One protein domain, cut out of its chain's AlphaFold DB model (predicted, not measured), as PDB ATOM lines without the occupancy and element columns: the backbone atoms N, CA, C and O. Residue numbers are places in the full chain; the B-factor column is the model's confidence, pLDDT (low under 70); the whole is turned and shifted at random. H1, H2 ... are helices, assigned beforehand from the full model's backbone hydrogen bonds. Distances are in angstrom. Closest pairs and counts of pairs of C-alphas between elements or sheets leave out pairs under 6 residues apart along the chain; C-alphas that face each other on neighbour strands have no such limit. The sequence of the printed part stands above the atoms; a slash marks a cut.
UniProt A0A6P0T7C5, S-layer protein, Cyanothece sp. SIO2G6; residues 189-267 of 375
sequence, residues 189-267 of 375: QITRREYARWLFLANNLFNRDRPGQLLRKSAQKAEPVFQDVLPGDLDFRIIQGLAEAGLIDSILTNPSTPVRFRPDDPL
ATOM      1  N   GLN A 189     246.618 282.872 256.316       97.62
ATOM      2  CA  GLN A 189     247.238 281.803 255.538       97.62
ATOM      3  C   GLN A 189     248.405 281.210 256.330       97.62
ATOM      4  O   GLN A 189     249.224 281.956 256.868       97.62
ATOM      5  N   ILE A 190     248.477 279.882 256.397       97.69
ATOM      6  CA  ILE A 190     249.632 279.194 256.975       97.69
ATOM      7  C   ILE A 190     250.739 279.090 255.921       97.69
ATOM      8  O   ILE A 190     250.471 278.780 254.756       97.69
ATOM      9  N   THR A 191     251.984 279.355 256.310       98.25
ATOM     10  CA  THR A 191     253.133 279.160 255.416       98.25
ATOM     11  C   THR A 191     253.557 277.697 255.393       98.25
ATOM     12  O   THR A 191     253.301 276.932 256.330       98.25
ATOM     13  N   ARG A 192     254.263 277.299 254.333       98.19
ATOM     14  CA  ARG A 192     254.840 275.952 254.206       98.19
ATOM     15  C   ARG A 192     255.754 275.601 255.379       98.19
ATOM     16  O   ARG A 192     255.662 274.507 255.932       98.19
ATOM     17  N   ARG A 193     256.597 276.546 255.805       97.69
ATOM     18  CA  ARG A 193     257.459 276.419 256.990       97.69
ATOM     19  C   ARG A 193     256.661 276.186 258.264       97.69
ATOM     20  O   ARG A 193     256.984 275.281 259.033       97.69
ATOM     21  N   GLU A 194     255.660 277.026 258.508       97.19
ATOM     22  CA  GLU A 194     254.877 276.940 259.735       97.19
ATOM     23  C   GLU A 194     254.157 275.593 259.821       97.19
ATOM     24  O   GLU A 194     254.237 274.915 260.848       97.19
ATOM     25  N   TYR A 195     253.549 275.156 258.717       98.56
ATOM     26  CA  TYR A 195     252.898 273.858 258.671       98.56
ATOM     27  C   TYR A 195     253.878 272.694 258.857       98.56
ATOM     28  O   TYR A 195     253.587 271.789 259.632       98.56
ATOM     29  N   ALA A 196     255.061 272.729 258.232       98.44
ATOM     30  CA  ALA A 196     256.095 271.711 258.431       98.44
ATOM     31  C   ALA A 196     256.494 271.579 259.913       98.44
ATOM     32  O   ALA A 196     256.619 270.470 260.440       98.44
ATOM     33  N   ARG A 197     256.633 272.710 260.617       97.88
ATOM     34  CA  ARG A 197     256.895 272.726 262.061       97.88
ATOM     35  C   ARG A 197     255.745 272.098 262.848       97.88
ATOM     36  O   ARG A 197     256.000 271.231 263.683       97.88
ATOM     37  N   TRP A 198     254.504 272.511 262.586       98.19
ATOM     38  CA  TRP A 198     253.330 271.981 263.286       98.19
ATOM     39  C   TRP A 198     253.151 270.484 263.036       98.19
ATOM     40  O   TRP A 198     252.952 269.739 263.987       98.19
ATOM     41  N   LEU A 199     253.290 270.034 261.788       98.62
ATOM     42  CA  LEU A 199     253.201 268.630 261.391       98.62
ATOM     43  C   LEU A 199     254.224 267.773 262.145       98.62
ATOM     44  O   LEU A 199     253.864 266.749 262.724       98.62
ATOM     45  N   PHE A 200     255.487 268.212 262.180       98.38
ATOM     46  CA  PHE A 200     256.561 267.503 262.875       98.38
ATOM     47  C   PHE A 200     256.297 267.388 264.382       98.38
ATOM     48  O   PHE A 200     256.402 266.302 264.956       98.38
ATOM     49  N   LEU A 201     255.970 268.514 265.027       97.88
ATOM     50  CA  LEU A 201     255.722 268.565 266.467       97.88
ATOM     51  C   LEU A 201     254.481 267.752 266.846       97.88
ATOM     52  O   LEU A 201     254.549 266.949 267.773       97.88
ATOM     53  N   ALA A 202     253.389 267.912 266.097       97.94
ATOM     54  CA  ALA A 202     252.148 267.188 266.326       97.94
ATOM     55  C   ALA A 202     252.357 265.679 266.166       97.94
ATOM     56  O   ALA A 202     252.084 264.934 267.101       97.94
ATOM     57  N   ASN A 203     252.935 265.217 265.054       97.88
ATOM     58  CA  ASN A 203     253.177 263.788 264.849       97.88
ATOM     59  C   ASN A 203     253.973 263.169 266.008       97.88
ATOM     60  O   ASN A 203     253.629 262.100 266.508       97.88
ATOM     61  N   ASN A 204     255.036 263.846 266.447       97.31
ATOM     62  CA  ASN A 204     255.888 263.324 267.508       97.31
ATOM     63  C   ASN A 204     255.222 263.362 268.885       97.31
ATOM     64  O   ASN A 204     255.519 262.508 269.716       97.31
ATOM     65  N   LEU A 205     254.321 264.315 269.122       96.44
ATOM     66  CA  LEU A 205     253.528 264.371 270.344       96.44
ATOM     67  C   LEU A 205     252.484 263.243 270.381       96.44
ATOM     68  O   LEU A 205     252.405 262.521 271.373       96.44
ATOM     69  N   PHE A 206     251.739 263.048 269.287       96.12
ATOM     70  CA  PHE A 206     250.703 262.013 269.174       96.12
ATOM     71  C   PHE A 206     251.268 260.587 269.219       96.12
ATOM     72  O   PHE A 206     250.586 259.675 269.682       96.12
ATOM     73  N   ASN A 207     252.511 260.400 268.766       95.50
ATOM     74  CA  ASN A 207     253.162 259.093 268.664       95.50
ATOM     75  C   ASN A 207     254.345 258.921 269.629       95.50
ATOM     76  O   ASN A 207     255.224 258.091 269.388       95.50
ATOM     77  N   ARG A 208     254.406 259.692 270.724       94.00
ATOM     78  CA  ARG A 208     255.512 259.639 271.707       94.00
ATOM     79  C   ARG A 208     255.756 258.246 272.296       94.00
ATOM     80  O   ARG A 208     256.887 257.908 272.629       94.00
ATOM     81  N   ASP A 209     254.708 257.432 272.379       92.19
ATOM     82  CA  ASP A 209     254.705 256.047 272.855       92.19
ATOM     83  C   ASP A 209     255.002 255.022 271.741       92.19
ATOM     84  O   ASP A 209     255.079 253.819 271.996       92.19
ATOM     85  N   ARG A 210     255.212 255.478 270.498       92.94
ATOM     86  CA  ARG A 210     255.421 254.645 269.303       92.94
ATOM     87  C   ARG A 210     256.685 255.080 268.552       92.94
ATOM     88  O   ARG A 210     256.603 255.735 267.513       92.94
ATOM     89  N   PRO A 211     257.887 254.665 269.003       92.81
ATOM     90  CA  PRO A 211     259.159 255.160 268.467       92.81
ATOM     91  C   PRO A 211     259.360 254.991 266.954       92.81
ATOM     92  O   PRO A 211     260.092 255.773 266.348       92.81
ATOM     93  N   GLY A 212     258.737 253.975 266.346       92.31
ATOM     94  CA  GLY A 212     258.792 253.727 264.900       92.31
ATOM     95  C   GLY A 212     257.992 254.725 264.056       92.31
ATOM     96  O   GLY A 212     258.188 254.779 262.850       92.31
ATOM     97  N   GLN A 213     257.122 255.517 264.684       93.25
ATOM     98  CA  GLN A 213     256.256 256.510 264.040       93.25
ATOM     99  C   GLN A 213     256.758 257.945 264.280       93.25
ATOM    100  O   GLN A 213     256.146 258.912 263.829       93.25
ATOM    101  N   LEU A 214     257.878 258.102 264.996       96.25
ATOM    102  CA  LEU A 214     258.480 259.399 265.277       96.25
ATOM    103  C   LEU A 214     259.307 259.899 264.093       96.25
ATOM    104  O   LEU A 214     260.202 259.212 263.592       96.25
ATOM    105  N   LEU A 215     259.083 261.155 263.731       96.75
ATOM    106  CA  LEU A 215     259.895 261.888 262.774       96.75
ATOM    107  C   LEU A 215     261.204 262.329 263.423       96.75
ATOM    108  O   LEU A 215     261.260 262.735 264.591       96.75
ATOM    109  N   ARG A 216     262.285 262.275 262.647       97.00
ATOM    110  CA  ARG A 216     263.625 262.650 263.098       97.00
ATOM    111  C   ARG A 216     263.998 264.014 262.537       97.00
ATOM    112  O   ARG A 216     263.799 264.288 261.361       97.00
ATOM    113  N   LYS A 217     264.568 264.867 263.390       97.12
ATOM    114  CA  LYS A 217     265.266 266.072 262.929       97.12
ATOM    115  C   LYS A 217     266.535 265.634 262.200       97.12
ATOM    116  O   LYS A 217     267.253 264.782 262.729       97.12
ATOM    117  N   SER A 218     266.858 266.268 261.078       96.12
ATOM    118  CA  SER A 218     268.106 266.000 260.351       96.12
ATOM    119  C   SER A 218     269.340 266.304 261.210       96.12
ATOM    120  O   SER A 218     269.252 267.005 262.225       96.12
ATOM    121  N   ALA A 219     270.508 265.777 260.854       92.38
ATOM    122  CA  ALA A 219     271.757 266.082 261.546       92.38
ATOM    123  C   ALA A 219     272.111 267.579 261.438       92.38
ATOM    124  O   ALA A 219     271.826 268.240 260.446       92.38
ATOM    125  N   GLN A 220     272.784 268.133 262.454       83.44
ATOM    126  CA  GLN A 220     273.131 269.566 262.482       83.44
ATOM    127  C   GLN A 220     274.056 269.998 261.328       83.44
ATOM    128  O   GLN A 220     274.086 271.170 260.972       83.44
ATOM    129  N   LYS A 221     274.817 269.058 260.759       87.25
ATOM    130  CA  LYS A 221     275.757 269.282 259.651       87.25
ATOM    131  C   LYS A 221     275.353 268.520 258.383       87.25
ATOM    132  O   LYS A 221     276.226 268.129 257.617       87.25
ATOM    133  N   ALA A 222     274.066 268.220 258.213       91.31
ATOM    134  CA  ALA A 222     273.582 267.587 256.992       91.31
ATOM    135  C   ALA A 222     273.719 268.536 255.793       91.31
ATOM    136  O   ALA A 222     273.582 269.753 255.938       91.31
ATOM    137  N   GLU A 223     273.970 267.967 254.617       92.94
ATOM    138  CA  GLU A 223     273.950 268.717 253.362       92.94
ATOM    139  C   GLU A 223     272.501 269.124 253.028       92.94
ATOM    140  O   GLU A 223     271.616 268.260 253.028       92.94
ATOM    141  N   PRO A 224     272.227 270.414 252.751       94.94
ATOM    142  CA  PRO A 224     270.880 270.875 252.431       94.94
ATOM    143  C   PRO A 224     270.296 270.182 251.198       94.94
ATOM    144  O   PRO A 224     270.915 270.164 250.134       94.94
ATOM    145  N   VAL A 225     269.065 269.680 251.313       95.12
ATOM    146  CA  VAL A 225     268.316 269.116 250.168       95.12
ATOM    147  C   VAL A 225     267.485 270.163 249.422       95.12
ATOM    148  O   VAL A 225     266.908 269.871 248.373       95.12
ATOM    149  N   PHE A 226     267.458 271.394 249.940       95.56
ATOM    150  CA  PHE A 226     266.785 272.550 249.357       95.56
ATOM    151  C   PHE A 226     267.764 273.702 249.153       95.56
ATOM    152  O   PHE A 226     268.640 273.947 249.980       95.56
ATOM    153  N   GLN A 227     267.584 274.459 248.072       93.44
ATOM    154  CA  GLN A 227     268.446 275.612 247.776       93.44
ATOM    155  C   GLN A 227     268.182 276.831 248.667       93.44
ATOM    156  O   GLN A 227     269.032 277.709 248.787       93.44
ATOM    157  N   ASP A 228     266.981 276.918 249.224       95.19
ATOM    158  CA  ASP A 228     266.429 278.083 249.913       95.19
ATOM    159  C   ASP A 228     266.155 277.830 251.404       95.19
ATOM    160  O   ASP A 228     265.568 278.677 252.070       95.19
ATOM    161  N   VAL A 229     266.629 276.700 251.943       95.38
ATOM    162  CA  VAL A 229     266.609 276.395 253.383       95.38
ATOM    163  C   VAL A 229     268.036 276.093 253.827       95.38
ATOM    164  O   VAL A 229     268.555 274.994 253.642       95.38
ATOM    165  N   LEU A 230     268.706 277.109 254.369       93.00
ATOM    166  CA  LEU A 230     270.120 277.032 254.740       93.00
ATOM    167  C   LEU A 230     270.305 276.428 256.145       93.00
ATOM    168  O   LEU A 230     269.423 276.593 256.981       93.00
ATOM    169  N   PRO A 231     271.471 275.844 256.481       92.81
ATOM    170  CA  PRO A 231     271.722 275.257 257.806       92.81
ATOM    171  C   PRO A 231     271.542 276.196 259.011       92.81
ATOM    172  O   PRO A 231     271.361 275.728 260.130       92.81
ATOM    173  N   GLY A 232     271.629 277.515 258.800       91.12
ATOM    174  CA  GLY A 232     271.408 278.527 259.841       91.12
ATOM    175  C   GLY A 232     269.939 278.885 260.080       91.12
ATOM    176  O   GLY A 232     269.647 279.700 260.949       91.12
ATOM    177  N   ASP A 233     269.025 278.317 259.299       92.69
ATOM    178  CA  ASP A 233     267.591 278.509 259.443       92.69
ATOM    179  C   ASP A 233     267.058 277.771 260.688       92.69
ATOM    180  O   ASP A 233     267.431 276.625 260.953       92.69
ATOM    181  N   LEU A 234     266.173 278.415 261.456       92.44
ATOM    182  CA  LEU A 234     265.636 277.872 262.710       92.44
ATOM    183  C   LEU A 234     264.847 276.569 262.509       92.44
ATOM    184  O   LEU A 234     264.885 275.688 263.371       92.44
ATOM    185  N   ASP A 235     264.206 276.402 261.352       95.12
ATOM    186  CA  ASP A 235     263.476 275.183 261.001       95.12
ATOM    187  C   ASP A 235     264.268 274.251 260.092       95.12
ATOM    188  O   ASP A 235     263.731 273.210 259.709       95.12
ATOM    189  N   PHE A 236     265.535 274.568 259.779       97.12
ATOM    190  CA  PHE A 236     266.371 273.773 258.874       97.12
ATOM    191  C   PHE A 236     266.257 272.285 259.181       97.12
ATOM    192  O   PHE A 236     265.859 271.496 258.334       97.12
ATOM    193  N   ARG A 237     266.528 271.897 260.432       97.88
ATOM    194  CA  ARG A 237     266.565 270.484 260.828       97.88
ATOM    195  C   ARG A 237     265.203 269.794 260.760       97.88
ATOM    196  O   ARG A 237     265.168 268.573 260.629       97.88
ATOM    197  N   ILE A 238     264.108 270.543 260.905       97.94
ATOM    198  CA  ILE A 238     262.746 270.008 260.804       97.94
ATOM    199  C   ILE A 238     262.393 269.804 259.332       97.94
ATOM    200  O   ILE A 238     262.072 268.686 258.944       97.94
ATOM    201  N   ILE A 239     262.520 270.850 258.510       97.94
ATOM    202  CA  ILE A 239     262.204 270.808 257.074       97.94
ATOM    203  C   ILE A 239     263.075 269.764 256.364       97.94
ATOM    204  O   ILE A 239     262.566 268.910 255.642       97.94
ATOM    205  N   GLN A 240     264.381 269.780 256.632       97.56
ATOM    206  CA  GLN A 240     265.333 268.801 256.118       97.56
ATOM    207  C   GLN A 240     264.963 267.374 256.556       97.56
ATOM    208  O   GLN A 240     264.977 266.466 255.735       97.56
ATOM    209  N   GLY A 241     264.589 267.168 257.824       97.75
ATOM    210  CA  GLY A 241     264.210 265.846 258.337       97.75
ATOM    211  C   GLY A 241     262.928 265.291 257.707       97.75
ATOM    212  O   GLY A 241     262.845 264.100 257.423       97.75
ATOM    213  N   LEU A 242     261.942 266.151 257.433       97.88
ATOM    214  CA  LEU A 242     260.720 265.774 256.713       97.88
ATOM    215  C   LEU A 242     261.013 265.371 255.260       97.88
ATOM    216  O   LEU A 242     260.440 264.405 254.761       97.88
ATOM    217  N   ALA A 243     261.930 266.076 254.597       96.44
ATOM    218  CA  ALA A 243     262.377 265.730 253.251       96.44
ATOM    219  C   ALA A 243     263.207 264.435 253.217       96.44
ATOM    220  O   ALA A 243     263.011 263.600 252.340       96.44
ATOM    221  N   GLU A 244     264.084 264.219 254.199       95.81
ATOM    222  CA  GLU A 244     264.831 262.963 254.376       95.81
ATOM    223  C   GLU A 244     263.908 261.771 254.681       95.81
ATOM    224  O   GLU A 244     264.218 260.642 254.307       95.81
ATOM    225  N   ALA A 245     262.758 262.020 255.315       94.94
ATOM    226  CA  ALA A 245     261.695 261.032 255.502       94.94
ATOM    227  C   ALA A 245     260.838 260.804 254.239       94.94
ATOM    228  O   ALA A 245     259.959 259.947 254.255       94.94
ATOM    229  N   GLY A 246     261.073 261.559 253.159       93.25
ATOM    230  CA  GLY A 246     260.333 261.453 251.900       93.25
ATOM    231  C   GLY A 246     258.915 262.029 251.937       93.25
ATOM    232  O   GLY A 246     258.125 261.711 251.057       93.25
ATOM    233  N   LEU A 247     258.573 262.848 252.940       94.12
ATOM    234  CA  LEU A 247     257.243 263.470 253.060       94.12
ATOM    235  C   LEU A 247     257.115 264.759 252.250       94.12
ATOM    236  O   LEU A 247     256.018 265.141 251.860       94.12
ATOM    237  N   ILE A 248     258.238 265.446 252.051       94.38
ATOM    238  CA  ILE A 248     258.320 266.694 251.299       94.38
ATOM    239  C   ILE A 248     259.257 266.455 250.130       94.38
ATOM    240  O   ILE A 248     260.404 266.036 250.324       94.38
ATOM    241  N   ASP A 249     258.778 266.756 248.927       90.69
ATOM    242  CA  ASP A 249     259.571 266.586 247.724       90.69
ATOM    243  C   ASP A 249     260.851 267.401 247.768       90.69
ATOM    244  O   ASP A 249     260.860 268.575 248.127       90.69
ATOM    245  N   SER A 250     261.951 266.754 247.397       92.38
ATOM    246  CA  SER A 250     263.289 267.330 247.429       92.38
ATOM    247  C   SER A 250     264.164 266.688 246.360       92.38
ATOM    248  O   SER A 250     263.732 265.801 245.625       92.38
ATOM    249  N   ILE A 251     265.437 267.082 246.298       91.81
ATOM    250  CA  ILE A 251     266.411 266.425 245.415       91.81
ATOM    251  C   ILE A 251     266.574 264.920 245.704       91.81
ATOM    252  O   ILE A 251     267.113 264.203 244.865       91.81
ATOM    253  N   LEU A 252     266.131 264.434 246.872       90.81
ATOM    254  CA  LEU A 252     266.182 263.016 247.239       90.81
ATOM    255  C   LEU A 252     265.083 262.193 246.559       90.81
ATOM    256  O   LEU A 252     265.321 261.037 246.213       90.81
ATOM    257  N   THR A 253     263.898 262.777 246.358       87.19
ATOM    258  CA  THR A 253     262.768 262.127 245.674       87.19
ATOM    259  C   THR A 253     262.765 262.442 244.179       87.19
ATOM    260  O   THR A 253     262.423 261.580 243.370       87.19
ATOM    261  N   ASN A 254     263.228 263.635 243.789       82.44
ATOM    262  CA  ASN A 254     263.337 264.070 242.400       82.44
ATOM    263  C   ASN A 254     264.704 264.730 242.108       82.44
ATOM    264  O   ASN A 254     264.833 265.958 242.125       82.44
ATOM    265  N   PRO A 255     265.744 263.937 241.790       77.44
ATOM    266  CA  PRO A 255     267.109 264.439 241.598       77.44
ATOM    267  C   PRO A 255     267.301 265.248 240.306       77.44
ATOM    268  O   PRO A 255     268.359 265.842 240.099       77.44
ATOM    269  N   SER A 256     266.304 265.268 239.417       70.38
ATOM    270  CA  SER A 256     266.428 265.843 238.070       70.38
ATOM    271  C   SER A 256     266.252 267.362 238.034       70.38
ATOM    272  O   SER A 256     266.572 267.996 237.029       70.38
ATOM    273  N   THR A 257     265.758 267.962 239.118       62.75
ATOM    274  CA  THR A 257     265.521 269.405 239.211       62.75
ATOM    275  C   THR A 257     265.974 269.923 240.565       62.75
ATOM    276  O   THR A 257     265.604 269.338 241.581       62.75
ATOM    277  N   PRO A 258     266.725 271.032 240.630       64.69
ATOM    278  CA  PRO A 258     267.006 271.653 241.909       64.69
ATOM    279  C   PRO A 258     265.698 272.108 242.565       64.69
ATOM    280  O   PRO A 258     265.002 272.975 242.033       64.69
ATOM    281  N   VAL A 259     265.363 271.504 243.706       84.75
ATOM    282  CA  VAL A 259     264.099 271.755 244.403       84.75
ATOM    283  C   VAL A 259     264.268 272.910 245.388       84.75
ATOM    284  O   VAL A 259     265.257 273.007 246.122       84.75
ATOM    285  N   ARG A 260     263.291 273.815 245.381       93.31
ATOM    286  CA  ARG A 260     263.139 274.891 246.363       93.31
ATOM    287  C   ARG A 260     261.979 274.544 247.277       93.31
ATOM    288  O   ARG A 260     260.910 274.208 246.777       93.31
ATOM    289  N   PHE A 261     262.184 274.653 248.582       96.06
ATOM    290  CA  PHE A 261     261.130 274.419 249.560       96.06
ATOM    291  C   PHE A 261     260.109 275.556 249.580       96.06
ATOM    292  O   PHE A 261     258.932 275.286 249.789       96.06
ATOM    293  N   ARG A 262     260.548 276.799 249.348       96.50
ATOM    294  CA  ARG A 262     259.764 278.038 249.447       96.50
ATOM    295  C   ARG A 262     259.089 278.198 250.814       96.50
ATOM    296  O   ARG A 262     257.869 278.120 250.919       96.50
ATOM    297  N   PRO A 263     259.879 278.394 251.882       96.75
ATOM    298  CA  PRO A 263     259.369 278.343 253.250       96.75
ATOM    299  C   PRO A 263     258.262 279.355 253.566       96.75
ATOM    300  O   PRO A 263     257.381 279.045 254.366       96.75
ATOM    301  N   ASP A 264     258.314 280.533 252.946       96.25
ATOM    302  CA  ASP A 264     257.418 281.655 253.250       96.25
ATOM    303  C   ASP A 264     256.198 281.718 252.312       96.25
ATOM    304  O   ASP A 264     255.309 282.545 252.512       96.25
ATOM    305  N   ASP A 265     256.130 280.836 251.307       97.38
ATOM    306  CA  ASP A 265     254.951 280.721 250.449       97.38
ATOM    307  C   ASP A 265     253.777 280.119 251.255       97.38
ATOM    308  O   ASP A 265     253.987 279.248 252.116       97.38
ATOM    309  N   PRO A 266     252.527 280.538 250.981       98.44
ATOM    310  CA  PRO A 266     251.346 279.894 251.543       98.44
ATOM    311  C   PRO A 266     251.280 278.405 251.186       98.44
ATOM    312  O   PRO A 266     251.574 278.011 250.058       98.44
ATOM    313  N   LEU A 267     250.845 277.578 252.133       98.56
ATOM    314  CA  LEU A 267     250.596 276.159 251.896       98.56
ATOM    315  C   LEU A 267     249.319 275.964 251.065       98.56
ATOM    316  O   LEU A 267     248.291 276.585 251.355       98.56
TER     317      LEU A 267
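This is residues 189 to 267 of the 375 residues of the protein "S-layer protein" of Cyanothece sp. SIO2G6 (UniProt A0A6P0T7C5). Little regular structure is present: most of the domain is loop, with a longer helix H1 along one side and a short helix H2, set about perpendicular to it, among the loops of residues 207 to 235 and 245 to 267. The last printed residues come back to the first ones, beyond the beginning of H1. The printed part has 79 residues, with two named helices in the order H1, H2 and no named strand; the class is all helix, with 24 residues in named elements. The whole is compact, radius of gyration of the C-alphas 12.4 A, and spans 37 by 28 by 23 A.

H1, residues 192 to 206, begins at C-alpha 192 (254.840, 275.952, 254.206) and is 20.9 A long. H2, residues 236 to 244, ends at C-alpha 244 (264.831, 262.963, 254.376).

H1 and H2 touch, their closest C-alphas, of Ala 196 and Ile 239, being 6.3 A apart. Their lines are about perpendicular, at 75 degrees. In H1 and H2 every O i to N i+4 pair is within hydrogen-bond range.

The two C-alphas farthest apart, of Asp 209 and Ser 256, are 38.0 A apart. The printed part has no cut. The link from H1 to H2 is long, 29 residues. Residues 257 to 258 have pLDDT under 70.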